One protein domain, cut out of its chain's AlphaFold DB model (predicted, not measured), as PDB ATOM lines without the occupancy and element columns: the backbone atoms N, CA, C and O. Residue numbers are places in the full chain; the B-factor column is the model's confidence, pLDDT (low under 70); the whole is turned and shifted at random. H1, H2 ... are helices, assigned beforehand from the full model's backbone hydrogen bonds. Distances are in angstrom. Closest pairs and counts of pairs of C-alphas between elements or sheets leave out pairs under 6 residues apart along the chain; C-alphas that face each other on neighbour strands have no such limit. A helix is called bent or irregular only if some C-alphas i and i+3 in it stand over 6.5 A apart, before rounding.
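What this domain is: This is residues 89 to 139 and 167 to 253 of the 544 residues of the protein "DUF4433 domain-containing protein" of Aeromonas veronii (UniProt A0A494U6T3). Two long helices, H1b and H3, lie side by side, shifted lengthwise, as a rod, with the hairpin of H4 and H5 across them. Residues 130 to 135 stick out at one end. The 138 printed residues include six named helices, H1 to H6 in order, and no named strand: all helix, loose, radius of gyration of the C-alphas 19.1 A, spans 70 by 31 by 26 A.

How they stand to each other: H1, residues 89 to 129, assigned as one helix by its hydrogen bonds, is bent, C-alphas 97 and 100 being 7.5 A apart, with arms H1a, to 97, and H1b, from 100. H1b touches H3, residues 183 to 211, with residues 101 to 109 alone; the closest C-alphas, of Cys 105 and His 200, are 6.5 A apart. H4, residues 215 to 228, and H5, residues 230 to 240, form a hairpin. In H1a, H1b, H3, H4 and H5 every O i to N i+4 pair is within hydrogen-bond range.

Where its parts are: H1b is 43.8 A long, H3 42.3 A. H2 is residues 133 to 139, H6 249 to 252. C-alpha 89 is at (-22.398, 28.535, -72.941), C-alpha 252 at (-55.333, 32.410, -54.506).

The domain as a whole: Residues 140 to 166 are not printed; C-alphas 139 and 167 are 32.6 A apart. Low pLDDT, under 70, marks 10 printed residues.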
ATOM      1  N   ARG A  89     -21.174  28.033 -72.298       79.88
ATOM      2  CA  ARG A  89     -22.398  28.535 -72.941       79.88
ATOM      3  C   ARG A  89     -23.611  27.676 -72.579       79.88
ATOM      4  O   ARG A  89     -24.630  28.227 -72.168       79.88
ATOM      5  N   PHE A  90     -23.490  26.351 -72.674       83.38
ATOM      6  CA  PHE A  90     -24.529  25.390 -72.299       83.38
ATOM      7  C   PHE A  90     -25.003  25.596 -70.850       83.38
ATOM      8  O   PHE A  90     -26.193  25.817 -70.625       83.38
ATOM      9  N   GLU A  91     -24.088  25.612 -69.874       71.88
ATOM     10  CA  GLU A  91     -24.442  25.858 -68.469       71.88
ATOM     11  C   GLU A  91     -25.022  27.264 -68.257       71.88
ATOM     12  O   GLU A  91     -25.978  27.427 -67.500       71.88
ATOM     13  N   SER A  92     -24.497  28.287 -68.942       73.88
ATOM     14  CA  SER A  92     -25.003  29.660 -68.834       73.88
ATOM     15  C   SER A  92     -26.471  29.766 -69.257       73.88
ATOM     16  O   SER A  92     -27.279  30.319 -68.508       73.88
ATOM     17  N   GLU A  93     -26.849  29.194 -70.405       80.75
ATOM     18  CA  GLU A  93     -28.244  29.199 -70.868       80.75
ATOM     19  C   GLU A  93     -29.160  28.380 -69.948       80.75
ATOM     20  O   GLU A  93     -30.253  28.840 -69.600       80.75
ATOM     21  N   VAL A  94     -28.697  27.225 -69.450       77.12
ATOM     22  CA  VAL A  94     -29.453  26.424 -68.472       77.12
ATOM     23  C   VAL A  94     -29.684  27.203 -67.170       77.12
ATOM     24  O   VAL A  94     -30.820  27.268 -66.694       77.12
ATOM     25  N   GLN A  95     -28.652  27.842 -66.598       76.00
ATOM     26  CA  GLN A  95     -28.790  28.627 -65.362       76.00
ATOM     27  C   GLN A  95     -29.683  29.861 -65.555       76.00
ATOM     28  O   GLN A  95     -30.493  30.147 -64.672       76.00
ATOM     29  N   LYS A  96     -29.582  30.576 -66.689       79.19
ATOM     30  CA  LYS A  96     -30.468  31.712 -67.011       79.19
ATOM     31  C   LYS A  96     -31.929  31.273 -67.015       79.19
ATOM     32  O   LYS A  96     -32.742  31.877 -66.315       79.19
ATOM     33  N   ALA A  97     -32.249  30.192 -67.727       82.88
ATOM     34  CA  ALA A  97     -33.617  29.705 -67.884       82.88
ATOM     35  C   ALA A  97     -34.280  29.271 -66.563       82.88
ATOM     36  O   ALA A  97     -35.488  29.449 -66.409       82.88
ATOM     37  N   VAL A  98     -33.513  28.742 -65.597       84.38
ATOM     38  CA  VAL A  98     -34.030  28.339 -64.270       84.38
ATOM     39  C   VAL A  98     -33.817  29.383 -63.163       84.38
ATOM     40  O   VAL A  98     -34.208  29.152 -62.018       84.38
ATOM     41  N   SER A  99     -33.200  30.529 -63.468       78.88
ATOM     42  CA  SER A  99     -32.812  31.539 -62.469       78.88
ATOM     43  C   SER A  99     -33.996  32.074 -61.657       78.88
ATOM     44  O   SER A  99     -33.897  32.190 -60.434       78.88
ATOM     45  N   VAL A 100     -35.127  32.331 -62.322       78.94
ATOM     46  CA  VAL A 100     -36.355  32.867 -61.717       78.94
ATOM     47  C   VAL A 100     -36.931  31.886 -60.691       78.94
ATOM     48  O   VAL A 100     -37.028  32.229 -59.515       78.94
ATOM     49  N   ILE A 101     -37.225  30.642 -61.090       84.38
ATOM     50  CA  ILE A 101     -37.776  29.628 -60.172       84.38
ATOM     51  C   ILE A 101     -36.808  29.306 -59.025       84.38
ATOM     52  O   ILE A 101     -37.223  29.233 -57.872       84.38
ATOM     53  N   LYS A 102     -35.499  29.214 -59.300       76.56
ATOM     54  CA  LYS A 102     -34.460  29.013 -58.276       76.56
ATOM     55  C   LYS A 102     -34.448  30.149 -57.247       76.56
ATOM     56  O   LYS A 102     -34.318  29.889 -56.049       76.56
ATOM     57  N   GLY A 103     -34.582  31.396 -57.702       71.88
ATOM     58  CA  GLY A 103     -34.665  32.577 -56.844       71.88
ATOM     59  C   GLY A 103     -35.917  32.581 -55.966       71.88
ATOM     60  O   GLY A 103     -35.823  32.884 -54.780       71.88
ATOM     61  N   GLU A 104     -37.062  32.179 -56.514       83.44
ATOM     62  CA  GLU A 104     -38.341  32.160 -55.794       83.44
ATOM     63  C   GLU A 104     -38.430  31.012 -54.783       83.44
ATOM     64  O   GLU A 104     -38.780  31.251 -53.630       83.44
ATOM     65  N   CYS A 105     -37.989  29.795 -55.129       78.31
ATOM     66  CA  CYS A 105     -37.829  28.726 -54.138       78.31
ATOM     67  C   CYS A 105     -36.869  29.154 -53.011       78.31
ATOM     68  O   CYS A 105     -37.126  28.877 -51.842       78.31
ATOM     69  N   SER A 106     -35.782  29.869 -53.330       71.44
ATOM     70  CA  SER A 106     -34.846  30.384 -52.317       71.44
ATOM     71  C   SER A 106     -35.488  31.436 -51.403       71.44
ATOM     72  O   SER A 106     -35.269  31.404 -50.191       71.44
ATOM     73  N   PHE A 107     -36.301  32.337 -51.964       81.94
ATOM     74  CA  PHE A 107     -37.056  33.342 -51.214       81.94
ATOM     75  C   PHE A 107     -38.094  32.698 -50.285       81.94
ATOM     76  O   PHE A 107     -38.069  32.955 -49.081       81.94
ATOM     77  N   GLU A 108     -38.952  31.815 -50.807       86.31
ATOM     78  CA  GLU A 108     -39.972  31.137 -50.001       86.31
ATOM     79  C   GLU A 108     -39.343  30.338 -48.859       86.31
ATOM     80  O   GLU A 108     -39.803  30.429 -47.722       86.31
ATOM     81  N   ARG A 109     -38.244  29.616 -49.126       83.50
ATOM     82  CA  ARG A 109     -37.500  28.887 -48.088       83.50
ATOM     83  C   ARG A 109     -37.037  29.806 -46.964       83.50
ATOM     84  O   ARG A 109     -37.236  29.439 -45.813       83.50
ATOM     85  N   CYS A 110     -36.475  30.974 -47.288       69.81
ATOM     86  CA  CYS A 110     -36.017  31.954 -46.298       69.81
ATOM     87  C   CYS A 110     -37.173  32.445 -45.417       69.81
ATOM     88  O   CYS A 110     -37.110  32.345 -44.196       69.81
ATOM     89  N   VAL A 111     -38.275  32.900 -46.025       74.00
ATOM     90  CA  VAL A 111     -39.425  33.434 -45.276       74.00
ATOM     91  C   VAL A 111     -40.085  32.351 -44.413       74.00
ATOM     92  O   VAL A 111     -40.517  32.631 -43.291       74.00
ATOM     93  N   ILE A 112     -40.116  31.102 -44.887       82.75
ATOM     94  CA  ILE A 112     -40.609  29.948 -44.126       82.75
ATOM     95  C   ILE A 112     -39.690  29.636 -42.937       82.75
ATOM     96  O   ILE A 112     -40.190  29.511 -41.818       82.75
ATOM     97  N   THR A 113     -38.366  29.551 -43.129       70.75
ATOM     98  CA  THR A 113     -37.433  29.290 -42.018       70.75
ATOM     99  C   THR A 113     -37.448  30.418 -40.994       70.75
ATOM    100  O   THR A 113     -37.584  30.148 -39.807       70.75
ATOM    101  N   ASP A 114     -37.446  31.678 -41.430       65.00
ATOM    102  CA  ASP A 114     -37.455  32.837 -40.531       65.00
ATOM    103  C   ASP A 114     -38.757  32.939 -39.718       65.00
ATOM    104  O   ASP A 114     -38.787  33.535 -38.638       65.00
ATOM    105  N   SER A 115     -39.873  32.426 -40.248       80.50
ATOM    106  CA  SER A 115     -41.157  32.354 -39.535       80.50
ATOM    107  C   SER A 115     -41.174  31.203 -38.532       80.50
ATOM    108  O   SER A 115     -41.617  31.392 -37.401       80.50
ATOM    109  N   LEU A 116     -40.615  30.048 -38.901       79.50
ATOM    110  CA  LEU A 116     -40.462  28.898 -38.010       79.50
ATOM    111  C   LEU A 116     -39.528  29.208 -36.831       79.50
ATOM    112  O   LEU A 116     -39.905  28.985 -35.686       79.50
ATOM    113  N   ASP A 117     -38.371  29.819 -37.083       65.12
ATOM    114  CA  ASP A 117     -37.414  30.219 -36.043       65.12
ATOM    115  C   ASP A 117     -37.973  31.333 -35.132       65.12
ATOM    116  O   ASP A 117     -37.558  31.489 -33.980       65.12
ATOM    117  N   SER A 118     -38.924  32.138 -35.620       68.31
ATOM    118  CA  SER A 118     -39.682  33.092 -34.793       68.31
ATOM    119  C   SER A 118     -40.680  32.365 -33.884       68.31
ATOM    120  O   SER A 118     -40.691  32.580 -32.671       68.31
ATOM    121  N   ALA A 119     -41.454  31.437 -34.451       77.69
ATOM    122  CA  ALA A 119     -42.437  30.635 -33.731       77.69
ATOM    123  C   ALA A 119     -41.805  29.733 -32.656       77.69
ATOM    124  O   ALA A 119     -42.310  29.672 -31.538       77.69
ATOM    125  N   GLU A 120     -40.666  29.094 -32.943       76.19
ATOM    126  CA  GLU A 120     -39.944  28.248 -31.979       76.19
ATOM    127  C   GLU A 120     -39.394  29.058 -30.802       76.19
ATOM    128  O   GLU A 120     -39.454  28.597 -29.660       76.19
ATOM    129  N   ARG A 121     -38.941  30.298 -31.040       70.12
ATOM    130  CA  ARG A 121     -38.537  31.216 -29.964       70.12
ATOM    131  C   ARG A 121     -39.720  31.634 -29.095       70.12
ATOM    132  O   ARG A 121     -39.615  31.516 -27.877       70.12
ATOM    133  N   LYS A 122     -40.846  32.058 -29.689       79.06
ATOM    134  CA  LYS A 122     -42.074  32.380 -28.934       79.06
ATOM    135  C   LYS A 122     -42.526  31.196 -28.079       79.06
ATOM    136  O   LYS A 122     -42.691  31.342 -26.874       79.06
ATOM    137  N   LEU A 123     -42.606  30.007 -28.674       80.25
ATOM    138  CA  LEU A 123     -43.011  28.782 -27.987       80.25
ATOM    139  C   LEU A 123     -42.059  28.397 -26.847       80.25
ATOM    140  O   LEU A 123     -42.495  27.908 -25.807       80.25
ATOM    141  N   SER A 124     -40.752  28.613 -27.022       72.50
ATOM    142  CA  SER A 124     -39.768  28.395 -25.959       72.50
ATOM    143  C   SER A 124     -39.927  29.392 -24.809       72.50
ATOM    144  O   SER A 124     -39.713  29.009 -23.660       72.50
ATOM    145  N   ILE A 125     -40.298  30.645 -25.093       68.06
ATOM    146  CA  ILE A 125     -40.593  31.658 -24.069       68.06
ATOM    147  C   ILE A 125     -41.880  31.282 -23.327       68.06
ATOM    148  O   ILE A 125     -41.868  31.216 -22.103       68.06
ATOM    149  N   GLU A 126     -42.955  30.933 -24.035       76.19
ATOM    150  CA  GLU A 126     -44.214  30.470 -23.432       76.19
ATOM    151  C   GLU A 126     -43.997  29.259 -22.512       76.19
ATOM    152  O   GLU A 126     -44.432  29.272 -21.360       76.19
ATOM    153  N   LYS A 127     -43.239  28.249 -22.968       78.25
ATOM    154  CA  LYS A 127     -42.883  27.062 -22.166       78.25
ATOM    155  C   LYS A 127     -41.977  27.389 -20.966       78.25
ATOM    156  O   LYS A 127     -42.064  26.705 -19.951       78.25
ATOM    157  N   TYR A 128     -41.129  28.418 -21.050       71.81
ATOM    158  CA  TYR A 128     -40.274  28.875 -19.942       71.81
ATOM    159  C   TYR A 128     -41.042  29.679 -18.877       71.81
ATOM    160  O   TYR A 128     -40.776  29.549 -17.675       71.81
ATOM    161  N   LEU A 129     -41.989  30.514 -19.317       72.00
ATOM    162  CA  LEU A 129     -42.849  31.297 -18.433       72.00
ATOM    163  C   LEU A 129     -43.888  30.405 -17.739       72.00
ATOM    164  O   LEU A 129     -44.122  30.571 -16.545       72.00
ATOM    165  N   GLY A 130     -44.460  29.435 -18.461       74.12
ATOM    166  CA  GLY A 130     -45.499  28.547 -17.944       74.12
ATOM    167  C   GLY A 130     -46.721  29.321 -17.437       74.12
ATOM    168  O   GLY A 130     -47.011  30.423 -17.910       74.12
ATOM    169  N   ASP A 131     -47.409  28.758 -16.444       76.50
ATOM    170  CA  ASP A 131     -48.573  29.371 -15.778       76.50
ATOM    171  C   ASP A 131     -48.204  30.280 -14.587       76.50
ATOM    172  O   ASP A 131     -49.077  30.771 -13.873       76.50
ATOM    173  N   ASP A 132     -46.911  30.534 -14.373       79.31
ATOM    174  CA  ASP A 132     -46.395  31.405 -13.315       79.31
ATOM    175  C   ASP A 132     -46.637  32.882 -13.686       79.31
ATOM    176  O   ASP A 132     -45.849  33.514 -14.396       79.31
ATOM    177  N   GLU A 133     -47.772  33.435 -13.240       76.69
ATOM    178  CA  GLU A 133     -48.149  34.830 -13.511       76.69
ATOM    179  C   GLU A 133     -47.116  35.845 -13.016       76.69
ATOM    180  O   GLU A 133     -46.963  36.901 -13.631       76.69
ATOM    181  N   GLU A 134     -46.402  35.551 -11.927       75.81
ATOM    182  CA  GLU A 134     -45.411  36.467 -11.368       75.81
ATOM    183  C   GLU A 134     -44.140  36.468 -12.223       75.81
ATOM    184  O   GLU A 134     -43.663  37.533 -12.613       75.81
ATOM    185  N   ARG A 135     -43.662  35.296 -12.657       70.19
ATOM    186  CA  ARG A 135     -42.590  35.195 -13.664       70.19
ATOM    187  C   ARG A 135     -42.977  35.853 -14.985       70.19
ATOM    188  O   ARG A 135     -42.159  36.542 -15.591       70.19
ATOM    189  N   ARG A 136     -44.227  35.682 -15.429       72.31
ATOM    190  CA  ARG A 136     -44.769  36.327 -16.635       72.31
ATOM    191  C   ARG A 136     -44.786  37.854 -16.492       72.31
ATOM    192  O   ARG A 136     -44.343  38.551 -17.401       72.31
ATOM    193  N   ARG A 137     -45.223  38.375 -15.339       73.75
ATOM    194  CA  ARG A 137     -45.219  39.810 -15.001       73.75
ATOM    195  C   ARG A 137     -43.801  40.380 -14.957       73.75
ATOM    196  O   ARG A 137     -43.558  41.429 -15.544       73.75
ATOM    197  N   GLN A 138     -42.859  39.678 -14.327       72.50
ATOM    198  CA  GLN A 138     -41.447  40.073 -14.273       72.50
ATOM    199  C   GLN A 138     -40.798  40.077 -15.664       72.50
ATOM    200  O   GLN A 138     -40.081  41.019 -15.993       72.50
ATOM    201  N   HIS A 139     -41.095  39.082 -16.504       70.19
ATOM    202  CA  HIS A 139     -40.615  39.034 -17.885       70.19
ATOM    203  C   HIS A 139     -41.151  40.199 -18.725       70.19
ATOM    204  O   HIS A 139     -40.363  40.890 -19.365       70.19
ATOM    205  N   THR A 167     -45.385  42.670 -50.481       52.88
ATOM    206  CA  THR A 167     -45.509  41.284 -50.082       52.88
ATOM    207  C   THR A 167     -45.293  40.476 -51.343       52.88
ATOM    208  O   THR A 167     -46.222  40.335 -52.139       52.88
ATOM    209  N   ARG A 168     -44.041  40.050 -51.565       66.88
ATOM    210  CA  ARG A 168     -43.589  39.497 -52.839       66.88
ATOM    211  C   ARG A 168     -44.529  38.369 -53.221       66.88
ATOM    212  O   ARG A 168     -44.599  37.339 -52.551       66.88
ATOM    213  N   LEU A 169     -45.305  38.641 -54.261       77.62
ATOM    214  CA  LEU A 169     -46.370  37.769 -54.707       77.62
ATOM    215  C   LEU A 169     -45.742  36.472 -55.206       77.62
ATOM    216  O   LEU A 169     -44.846  36.508 -56.048       77.62
ATOM    217  N   CYS A 170     -46.240  35.334 -54.723       82.88
ATOM    218  CA  CYS A 170     -45.866  34.038 -55.270       82.88
ATOM    219  C   CYS A 170     -46.050  34.027 -56.796       82.88
ATOM    220  O   CYS A 170     -47.054  34.538 -57.309       82.88
ATOM    221  N   ILE A 171     -45.114  33.399 -57.504       85.75
ATOM    222  CA  ILE A 171     -45.235  33.090 -58.933       85.75
ATOM    223  C   ILE A 171     -45.536  31.602 -59.143       85.75
ATOM    224  O   ILE A 171     -45.406  30.791 -58.217       85.75
ATOM    225  N   ASP A 172     -45.904  31.229 -60.368       85.12
ATOM    226  CA  ASP A 172     -46.026  29.823 -60.744       85.12
ATOM    227  C   ASP A 172     -44.644  29.146 -60.754       85.12
ATOM    228  O   ASP A 172     -43.706  29.609 -61.401       85.12
ATOM    229  N   MET A 173     -44.523  28.017 -60.054       85.69
ATOM    230  CA  MET A 173     -43.331  27.161 -60.036       85.69
ATOM    231  C   MET A 173     -43.455  26.054 -61.089       85.69
ATOM    232  O   MET A 173     -43.406  24.860 -60.785       85.69
ATOM    233  N   VAL A 174     -43.703  26.469 -62.334       81.38
ATOM    234  CA  VAL A 174     -43.919  25.579 -63.481       81.38
ATOM    235  C   VAL A 174     -43.150  26.064 -64.706       81.38
ATOM    236  O   VAL A 174     -42.897  27.258 -64.881       81.38
ATOM    237  N   TYR A 175     -42.790  25.122 -65.573       75.81
ATOM    238  CA  TYR A 175     -41.996  25.407 -66.756       75.81
ATOM    239  C   TYR A 175     -42.866  26.080 -67.828       75.81
ATOM    240  O   TYR A 175     -43.722  25.438 -68.432       75.81
ATOM    241  N   THR A 176     -42.659  27.383 -68.033       62.75
ATOM    242  CA  THR A 176     -43.486  28.252 -68.899       62.75
ATOM    243  C   THR A 176     -42.717  28.897 -70.055       62.75
ATOM    244  O   THR A 176     -43.303  29.616 -70.862       62.75
ATOM    245  N   ASN A 177     -41.409  28.650 -70.157       68.69
ATOM    246  CA  ASN A 177     -40.566  29.259 -71.182       68.69
ATOM    247  C   ASN A 177     -40.868  28.692 -72.578       68.69
ATOM    248  O   ASN A 177     -41.233  27.527 -72.738       68.69
ATOM    249  N   SER A 178     -40.655  29.518 -73.609       74.75
ATOM    250  CA  SER A 178     -40.581  29.017 -74.986       74.75
ATOM    251  C   SER A 178     -39.402  28.038 -75.106       74.75
ATOM    252  O   SER A 178     -38.330  28.371 -74.591       74.75
ATOM    253  N   PRO A 179     -39.562  26.873 -75.767       79.31
ATOM    254  CA  PRO A 179     -38.506  25.868 -75.840       79.31
ATOM    255  C   PRO A 179     -37.205  26.429 -76.415       79.31
ATOM    256  O   PRO A 179     -37.219  27.141 -77.423       79.31
ATOM    257  N   HIS A 180     -36.078  26.080 -75.801       85.50
ATOM    258  CA  HIS A 180     -34.769  26.478 -76.304       85.50
ATOM    259  C   HIS A 180     -34.504  25.808 -77.672       85.50
ATOM    260  O   HIS A 180     -34.753  24.608 -77.817       85.50
ATOM    261  N   PRO A 181     -33.985  26.531 -78.690       85.44
ATOM    262  CA  PRO A 181     -33.813  25.987 -80.043       85.44
ATOM    263  C   PRO A 181     -32.858  24.784 -80.101       85.44
ATOM    264  O   PRO A 181     -33.033  23.885 -80.919       85.44
ATOM    265  N   GLU A 182     -31.860  24.739 -79.215       88.31
ATOM    266  CA  GLU A 182     -30.969  23.585 -79.065       88.31
ATOM    267  C   GLU A 182     -31.567  22.554 -78.092       88.31
ATOM    268  O   GLU A 182     -31.640  22.798 -76.885       88.31
ATOM    269  N   GLN A 183     -31.935  21.373 -78.607       88.75
ATOM    270  CA  GLN A 183     -32.607  20.306 -77.844       88.75
ATOM    271  C   GLN A 183     -31.824  19.819 -76.610       88.75
ATOM    272  O   GLN A 183     -32.433  19.454 -75.604       88.75
ATOM    273  N   LYS A 184     -30.481  19.821 -76.659       86.25
ATOM    274  CA  LYS A 184     -29.632  19.409 -75.524       86.25
ATOM    275  C   LYS A 184     -29.804  20.359 -74.331       86.25
ATOM    276  O   LYS A 184     -29.924  19.899 -73.199       86.25
ATOM    277  N   ILE A 185     -29.850  21.667 -74.598       84.81
ATOM    278  CA  ILE A 185     -30.082  22.708 -73.588       84.81
ATOM    279  C   ILE A 185     -31.526  22.626 -73.081       84.81
ATOM    280  O   ILE A 185     -31.739  22.609 -71.876       84.81
ATOM    281  N   GLU A 186     -32.511  22.469 -73.969       90.06
ATOM    282  CA  GLU A 186     -33.928  22.315 -73.599       90.06
ATOM    283  C   GLU A 186     -34.170  21.149 -72.618       90.06
ATOM    284  O   GLU A 186     -34.847  21.309 -71.598       90.06
ATOM    285  N   LEU A 187     -33.580  19.979 -72.887       88.62
ATOM    286  CA  LEU A 187     -33.671  18.817 -71.998       88.62
ATOM    287  C   LEU A 187     -32.991  19.080 -70.645       88.62
ATOM    288  O   LEU A 187     -33.526  18.716 -69.598       88.62
ATOM    289  N   ALA A 188     -31.832  19.742 -70.648       81.00
ATOM    290  CA  ALA A 188     -31.117  20.098 -69.428       81.00
ATOM    291  C   ALA A 188     -31.883  21.123 -68.574       81.00
ATOM    292  O   ALA A 188     -31.936  20.972 -67.353       81.00
ATOM    293  N   ILE A 189     -32.538  22.109 -69.198       86.19
ATOM    294  CA  ILE A 189     -33.419  23.069 -68.521       86.19
ATOM    295  C   ILE A 189     -34.581  22.339 -67.840       86.19
ATOM    296  O   ILE A 189     -34.820  22.571 -66.655       86.19
ATOM    297  N   LYS A 190     -35.270  21.433 -68.549       88.69
ATOM    298  CA  LYS A 190     -36.377  20.633 -67.993       88.69
ATOM    299  C   LYS A 190     -35.936  19.796 -66.796       88.69
ATOM    300  O   LYS A 190     -36.484  19.964 -65.709       88.69
ATOM    301  N   ASN A 191     -34.868  19.012 -66.952       83.19
ATOM    302  CA  ASN A 191     -34.299  18.218 -65.861       83.19
ATOM    303  C   ASN A 191     -33.899  19.103 -64.665       83.19
ATOM    304  O   ASN A 191     -34.102  18.737 -63.507       83.19
ATOM    305  N   ARG A 192     -33.316  20.285 -64.906       82.69
ATOM    306  CA  ARG A 192     -32.894  21.192 -63.828       82.69
ATOM    307  C   ARG A 192     -34.083  21.842 -63.118       82.69
ATOM    308  O   ARG A 192     -34.039  21.978 -61.899       82.69
ATOM    309  N   HIS A 193     -35.133  22.193 -63.855       89.62
ATOM    310  CA  HIS A 193     -36.395  22.687 -63.314       89.62
ATOM    311  C   HIS A 193     -37.082  21.631 -62.434       89.62
ATOM    312  O   HIS A 193     -37.457  21.933 -61.305       89.62
ATOM    313  N   GLU A 194     -37.208  20.389 -62.915       86.50
ATOM    314  CA  GLU A 194     -37.782  19.271 -62.151       86.50
ATOM    315  C   GLU A 194     -37.042  19.044 -60.826       86.50
ATOM    316  O   GLU A 194     -37.679  18.982 -59.775       86.50
ATOM    317  N   ASN A 195     -35.704  19.033 -60.848       78.00
ATOM    318  CA  ASN A 195     -34.894  18.912 -59.632       78.00
ATOM    319  C   ASN A 195     -35.141  20.062 -58.633       78.00
ATOM    320  O   ASN A 195     -35.279  19.807 -57.440       78.00
ATOM    321  N   ILE A 196     -35.245  21.318 -59.093       79.00
ATOM    322  CA  ILE A 196     -35.534  22.475 -58.217       79.00
ATOM    323  C   ILE A 196     -36.917  22.343 -57.560       79.00
ATOM    324  O   ILE A 196     -37.064  22.610 -56.366       79.00
ATOM    325  N   VAL A 197     -37.929  21.918 -58.324       85.94
ATOM    326  CA  VAL A 197     -39.289  21.703 -57.809       85.94
ATOM    327  C   VAL A 197     -39.314  20.574 -56.778       85.94
ATOM    328  O   VAL A 197     -39.945  20.731 -55.733       85.94
ATOM    329  N   GLU A 198     -38.595  19.477 -57.019       82.38
ATOM    330  CA  GLU A 198     -38.539  18.346 -56.087       82.38
ATOM    331  C   GLU A 198     -37.744  18.676 -54.807       82.38
ATOM    332  O   GLU A 198     -38.180  18.354 -53.702       82.38
ATOM    333  N   GLU A 199     -36.645  19.433 -54.902       71.69
ATOM    334  CA  GLU A 199     -35.927  19.966 -53.731       71.69
ATOM    335  C   GLU A 199     -36.804  20.887 -52.855       71.69
ATOM    336  O   GLU A 199     -36.618  20.954 -51.629       71.69
ATOM    337  N   HIS A 200     -37.757  21.610 -53.458       87.44
ATOM    338  CA  HIS A 200     -38.736  22.436 -52.740       87.44
ATOM    339  C   HIS A 200     -39.881  21.593 -52.160       87.44
ATOM    340  O   HIS A 200     -40.253  21.796 -51.008       87.44
ATOM    341  N   ASN A 201     -40.361  20.580 -52.888       87.38
ATOM    342  CA  ASN A 201     -41.348  19.594 -52.428       87.38
ATOM    343  C   ASN A 201     -40.874  18.856 -51.158       87.38
ATOM    344  O   ASN A 201     -41.560  18.838 -50.131       87.38
ATOM    345  N   VAL A 202     -39.642  18.333 -51.177       76.75
ATOM    346  CA  VAL A 202     -39.006  17.690 -50.013       76.75
ATOM    347  C   VAL A 202     -38.877  18.667 -48.838       76.75
ATOM    348  O   VAL A 202     -39.106  18.290 -47.687       76.75
ATOM    349  N   PHE A 203     -38.561  19.939 -49.096       85.44
ATOM    350  CA  PHE A 203     -38.502  20.965 -48.052       85.44
ATOM    351  C   PHE A 203     -39.876  21.257 -47.431       85.44
ATOM    352  O   PHE A 203     -39.996  21.215 -46.204       85.44
ATOM    353  N   LEU A 204     -40.915  21.481 -48.241       86.81
ATOM    354  CA  LEU A 204     -42.284  21.689 -47.755       86.81
ATOM    355  C   LEU A 204     -42.773  20.472 -46.955       86.81
ATOM    356  O   LEU A 204     -43.312  20.634 -45.859       86.81
ATOM    357  N   THR A 205     -42.477  19.255 -47.422       86.06
ATOM    358  CA  THR A 205     -42.734  17.998 -46.697       86.06
ATOM    359  C   THR A 205     -42.074  17.981 -45.314       86.06
ATOM    360  O   THR A 205     -42.696  17.566 -44.338       86.06
ATOM    361  N   ILE A 206     -40.823  18.433 -45.185       81.44
ATOM    362  CA  ILE A 206     -40.115  18.474 -43.894       81.44
ATOM    363  C   ILE A 206     -40.746  19.504 -42.945       81.44
ATOM    364  O   ILE A 206     -40.944  19.198 -41.767       81.44
ATOM    365  N   ILE A 207     -41.069  20.703 -43.439       85.69
ATOM    366  CA  ILE A 207     -41.634  21.789 -42.623       85.69
ATOM    367  C   ILE A 207     -43.039  21.428 -42.131       85.69
ATOM    368  O   ILE A 207     -43.291  21.480 -40.927       85.69
ATOM    369  N   THR A 208     -43.923  20.994 -43.030       89.88
ATOM    370  CA  THR A 208     -45.311  20.609 -42.704       89.88
ATOM    371  C   THR A 208     -45.353  19.455 -41.701       89.88
ATOM    372  O   THR A 208     -46.030  19.545 -40.676       89.88
ATOM    373  N   ASN A 209     -44.518  18.423 -41.880       86.06
ATOM    374  CA  ASN A 209     -44.367  17.342 -40.897       86.06
ATOM    375  C   ASN A 209     -43.762  17.782 -39.551       86.06
ATOM    376  O   ASN A 209     -43.938  17.067 -38.562       86.06
ATOM    377  N   LYS A 210     -43.037  18.910 -39.479       86.69
ATOM    378  CA  LYS A 210     -42.540  19.469 -38.209       86.69
ATOM    379  C   LYS A 210     -43.661  20.206 -37.476       86.69
ATOM    380  O   LYS A 210     -43.973  19.841 -36.346       86.69
ATOM    381  N   ILE A 211     -44.311  21.172 -38.131       90.56
ATOM    382  CA  ILE A 211     -45.386  21.976 -37.521       90.56
ATOM    383  C   ILE A 211     -46.628  21.136 -37.185       90.56
ATOM    384  O   ILE A 211     -47.310  21.417 -36.210       90.56
ATOM    385  N   LYS A 212     -46.892  20.042 -37.913       90.00
ATOM    386  CA  LYS A 212     -47.987  19.101 -37.611       90.00
ATOM    387  C   LYS A 212     -47.819  18.340 -36.282       90.00
ATOM    388  O   LYS A 212     -48.787  17.750 -35.808       90.00
ATOM    389  N   LYS A 213     -46.621  18.323 -35.679       89.19
ATOM    390  CA  LYS A 213     -46.344  17.601 -34.418       89.19
ATOM    391  C   LYS A 213     -46.635  18.403 -33.148       89.19
ATOM    392  O   LYS A 213     -46.812  17.789 -32.103       89.19
ATOM    393  N   ASP A 214     -46.666  19.733 -33.221       88.81
ATOM    394  CA  ASP A 214     -46.919  20.614 -32.074       88.81
ATOM    395  C   ASP A 214     -47.923  21.699 -32.496       88.81
ATOM    396  O   ASP A 214     -47.641  22.548 -33.342       88.81
ATOM    397  N   HIS A 215     -49.128  21.646 -31.924       92.06
ATOM    398  CA  HIS A 215     -50.230  22.546 -32.270       92.06
ATOM    399  C   HIS A 215     -49.952  24.009 -31.885       92.06
ATOM    400  O   HIS A 215     -50.405  24.918 -32.577       92.06
ATOM    401  N   GLN A 216     -49.194  24.264 -30.814       89.00
ATOM    402  CA  GLN A 216     -48.819  25.633 -30.448       89.00
ATOM    403  C   GLN A 216     -47.768  26.172 -31.423       89.00
ATOM    404  O   GLN A 216     -47.908  27.291 -31.916       89.00
ATOM    405  N   LEU A 217     -46.780  25.344 -31.795       88.00
ATOM    406  CA  LEU A 217     -45.818  25.694 -32.844       88.00
ATOM    407  C   LEU A 217     -46.522  26.036 -34.161       88.00
ATOM    408  O   LEU A 217     -46.153  27.005 -34.821       88.00
ATOM    409  N   ARG A 218     -47.545  25.256 -34.529       95.50
ATOM    410  CA  ARG A 218     -48.356  25.481 -35.727       95.50
ATOM    411  C   ARG A 218     -49.013  26.860 -35.728       95.50
ATOM    412  O   ARG A 218     -48.831  27.595 -36.693       95.50
ATOM    413  N   LEU A 219     -49.729  27.213 -34.658       92.88
ATOM    414  CA  LEU A 219     -50.416  28.504 -34.544       92.88
ATOM    415  C   LEU A 219     -49.438  29.682 -34.632       92.88
ATOM    416  O   LEU A 219     -49.660  30.612 -35.403       92.88
ATOM    417  N   LEU A 220     -48.327  29.617 -33.892       85.94
ATOM    418  CA  LEU A 220     -47.304  30.666 -33.883       85.94
ATOM    419  C   LEU A 220     -46.598  30.794 -35.245       85.94
ATOM    420  O   LEU A 220     -46.276  31.901 -35.674       85.94
ATOM    421  N   PHE A 221     -46.375  29.678 -35.947       92.56
ATOM    422  CA  PHE A 221     -45.803  29.669 -37.296       92.56
ATOM    423  C   PHE A 221     -46.734  30.326 -38.318       92.56
ATOM    424  O   PHE A 221     -46.279  31.155 -39.106       92.56
ATOM    425  N   GLU A 222     -48.026  29.988 -38.296       95.44
ATOM    426  CA  GLU A 222     -49.016  30.601 -39.186       95.44
ATOM    427  C   GLU A 222     -49.189  32.093 -38.889       95.44
ATOM    428  O   GLU A 222     -49.215  32.886 -39.823       95.44
ATOM    429  N   GLU A 223     -49.220  32.498 -37.615       89.62
ATOM    430  CA  GLU A 223     -49.295  33.906 -37.208       89.62
ATOM    431  C   GLU A 223     -48.103  34.727 -37.740       89.62
ATOM    432  O   GLU A 223     -48.276  35.825 -38.272       89.62
ATOM    433  N   GLU A 224     -46.884  34.194 -37.630       84.12
ATOM    434  CA  GLU A 224     -45.669  34.857 -38.110       84.12
ATOM    435  C   GLU A 224     -45.575  34.871 -39.641       84.12
ATOM    436  O   GLU A 224     -45.235  35.902 -40.229       84.12
ATOM    437  N   LEU A 225     -45.919  33.765 -40.307       88.81
ATOM    438  CA  LEU A 225     -45.889  33.691 -41.766       88.81
ATOM    439  C   LEU A 225     -47.005  34.536 -42.398       88.81
ATOM    440  O   LEU A 225     -46.759  35.197 -43.402       88.81
ATOM    441  N   GLN A 226     -48.188  34.613 -41.784       91.25
ATOM    442  CA  GLN A 226     -49.285  35.486 -42.215       91.25
ATOM    443  C   GLN A 226     -48.914  36.976 -42.132       91.25
ATOM    444  O   GLN A 226     -49.425  37.766 -42.922       91.25
ATOM    445  N   LYS A 227     -48.017  37.384 -41.223       83.69
ATOM    446  CA  LYS A 227     -47.503  38.766 -41.173       83.69
ATOM    447  C   LYS A 227     -46.454  39.050 -42.248       83.69
ATOM    448  O   LYS A 227     -46.422  40.157 -42.774       83.69
ATOM    449  N   LYS A 228     -45.584  38.080 -42.558       83.19
ATOM    450  CA  LYS A 228     -44.450  38.264 -43.489       83.19
ATOM    451  C   LYS A 228     -44.801  37.979 -44.951       83.19
ATOM    452  O   LYS A 228     -44.356  38.699 -45.837       83.19
ATOM    453  N   SER A 229     -45.554  36.912 -45.212       86.06
ATOM    454  CA  SER A 229     -46.044  36.537 -46.542       86.06
ATOM    455  C   SER A 229     -47.303  35.645 -46.470       86.06
ATOM    456  O   SER A 229     -47.208  34.414 -46.535       86.06
ATOM    457  N   PRO A 230     -48.507  36.257 -46.404       89.44
ATOM    458  CA  PRO A 230     -49.796  35.566 -46.514       89.44
ATOM    459  C   PRO A 230     -49.906  34.595 -47.693       89.44
ATOM    460  O   PRO A 230     -50.637  33.610 -47.636       89.44
ATOM    461  N   ASP A 231     -49.236  34.894 -48.805       87.81
ATOM    462  CA  ASP A 231     -49.402  34.148 -50.049       87.81
ATOM    463  C   ASP A 231     -48.560  32.862 -50.072       87.81
ATOM    464  O   ASP A 231     -49.008  31.834 -50.584       87.81
ATOM    465  N   VAL A 232     -47.398  32.878 -49.411       91.44
ATOM    466  CA  VAL A 232     -46.607  31.668 -49.136       91.44
ATOM    467  C   VAL A 232     -47.344  30.765 -48.144       91.44
ATOM    468  O   VAL A 232     -47.376  29.551 -48.342       91.44
ATOM    469  N   LEU A 233     -48.024  31.330 -47.136       93.69
ATOM    470  CA  LEU A 233     -48.873  30.548 -46.230       93.69
ATOM    471  C   LEU A 233     -50.005  29.823 -46.985       93.69
ATOM    472  O   LEU A 233     -50.199  28.622 -46.800       93.69
ATOM    473  N   LYS A 234     -50.696  30.500 -47.914       92.19
ATOM    474  CA  LYS A 234     -51.693  29.852 -48.791       92.19
ATOM    475  C   LYS A 234     -51.093  28.726 -49.636       92.19
ATOM    476  O   LYS A 234     -51.728  27.680 -49.771       92.19
ATOM    477  N   ARG A 235     -49.878  28.901 -50.175       93.12
ATOM    478  CA  ARG A 235     -49.176  27.835 -50.911       93.12
ATOM    479  C   ARG A 235     -48.925  26.612 -50.020       93.12
ATOM    480  O   ARG A 235     -49.166  25.493 -50.466       93.12
ATOM    481  N   ILE A 236     -48.519  26.809 -48.760       93.94
ATOM    482  CA  ILE A 236     -48.345  25.719 -47.782       93.94
ATOM    483  C   ILE A 236     -49.675  25.017 -47.493       93.94
ATOM    484  O   ILE A 236     -49.727  23.792 -47.538       93.94
ATOM    485  N   HIS A 237     -50.766  25.752 -47.265       93.56
ATOM    486  CA  HIS A 237     -52.084  25.136 -47.067       93.56
ATOM    487  C   HIS A 237     -52.528  24.303 -48.279       93.56
ATOM    488  O   HIS A 237     -53.066  23.209 -48.117       93.56
ATOM    489  N   CYS A 238     -52.275  24.790 -49.498       90.25
ATOM    490  CA  CYS A 238     -52.546  24.055 -50.732       90.25
ATOM    491  C   CYS A 238     -51.704  22.775 -50.829       90.25
ATOM    492  O   CYS A 238     -52.244  21.713 -51.126       90.25
ATOM    493  N   PHE A 239     -50.412  22.859 -50.495       93.25
ATOM    494  CA  PHE A 239     -49.510  21.710 -50.412       93.25
ATOM    495  C   PHE A 239     -50.017  20.653 -49.413       93.25
ATOM    496  O   PHE A 239     -50.115  19.477 -49.752       93.25
ATOM    497  N   GLU A 240     -50.405  21.061 -48.201       91.19
ATOM    498  CA  GLU A 240     -50.911  20.147 -47.166       91.19
ATOM    499  C   GLU A 240     -52.270  19.526 -47.502       91.19
ATOM    500  O   GLU A 240     -52.542  18.394 -47.101       91.19
ATOM    501  N   ALA A 241     -53.105  20.236 -48.261       89.50
ATOM    502  CA  ALA A 241     -54.355  19.716 -48.806       89.50
ATOM    503  C   ALA A 241     -54.148  18.730 -49.979       89.50
ATOM    504  O   ALA A 241     -55.129  18.210 -50.510       89.50
ATOM    505  N   GLY A 242     -52.901  18.479 -50.403       86.12
ATOM    506  CA  GLY A 242     -52.582  17.662 -51.578       86.12
ATOM    507  C   GLY A 242     -52.917  18.344 -52.911       86.12
ATOM    508  O   GLY A 242     -53.067  17.668 -53.926       86.12
ATOM    509  N   GLY A 243     -53.080  19.669 -52.907       85.19
ATOM    510  CA  GLY A 243     -53.375  20.470 -54.089       85.19
ATOM    511  C   GLY A 243     -52.137  20.792 -54.929       85.19
ATOM    512  O   GLY A 243     -50.992  20.670 -54.490       85.19
ATOM    513  N   GLU A 244     -52.377  21.267 -56.152       88.94
ATOM    514  CA  GLU A 244     -51.340  21.668 -57.109       88.94
ATOM    515  C   GLU A 244     -50.715  23.027 -56.757       88.94
ATOM    516  O   GLU A 244     -50.854  24.026 -57.469       88.94
ATOM    517  N   TRP A 245     -49.997  23.034 -55.632       90.00
ATOM    518  CA  TRP A 245     -49.319  24.169 -55.001       90.00
ATOM    519  C   TRP A 245     -48.349  24.921 -55.917       90.00
ATOM    520  O   TRP A 245     -47.998  26.067 -55.634       90.00
ATOM    521  N   ARG A 246     -47.896  24.293 -57.008       90.00
ATOM    522  CA  ARG A 246     -46.998  24.901 -57.998       90.00
ATOM    523  C   ARG A 246     -47.650  26.092 -58.694       90.00
ATOM    524  O   ARG A 246     -46.960  27.073 -58.956       90.00
ATOM    525  N   TYR A 247     -48.961  26.031 -58.937       87.38
ATOM    526  CA  TYR A 247     -49.714  27.112 -59.570       87.38
ATOM    527  C   TYR A 247     -50.345  28.043 -58.529       87.38
ATOM    528  O   TYR A 247     -51.043  27.607 -57.618       87.38
ATOM    529  N   VAL A 248     -50.184  29.344 -58.731       84.81
ATOM    530  CA  VAL A 248     -50.703  30.432 -57.893       84.81
ATOM    531  C   VAL A 248     -52.228  30.436 -57.827       84.81
ATOM    532  O   VAL A 248     -52.812  30.633 -56.758       84.81
ATOM    533  N   ARG A 249     -52.892  30.157 -58.955       83.38
ATOM    534  CA  ARG A 249     -54.359  30.012 -59.020       83.38
ATOM    535  C   ARG A 249     -54.896  28.980 -58.020       83.38
ATOM    536  O   ARG A 249     -55.909  29.251 -57.385       83.38
ATOM    537  N   SER A 250     -54.173  27.876 -57.791       83.19
ATOM    538  CA  SER A 250     -54.586  26.770 -56.907       83.19
ATOM    539  C   SER A 250     -54.760  27.170 -55.440       83.19
ATOM    540  O   SER A 250     -55.333  26.404 -54.668       83.19
ATOM    541  N   PHE A 251     -54.231  28.329 -55.034       83.50
ATOM    542  CA  PHE A 251     -54.280  28.797 -53.648       83.50
ATOM    543  C   PHE A 251     -54.685  30.265 -53.474       83.50
ATOM    544  O   PHE A 251     -55.014  30.670 -52.359       83.50
ATOM    545  N   ARG A 252     -54.719  31.071 -54.545       77.50
ATOM    546  CA  ARG A 252     -55.333  32.410 -54.506       77.50
ATOM    547  C   ARG A 252     -56.849  32.381 -54.720       77.50
ATOM    548  O   ARG A 252     -57.542  33.194 -54.109       77.50
ATOM    549  N   GLU A 253     -57.376  31.450 -55.515       64.19
ATOM    550  CA  GLU A 253     -58.817  31.339 -55.790       64.19
ATOM    551  C   GLU A 253     -59.522  30.415 -54.786       64.19
ATOM    552  O   GLU A 253     -59.873  29.277 -55.081       64.19
TER     553      GLU A 253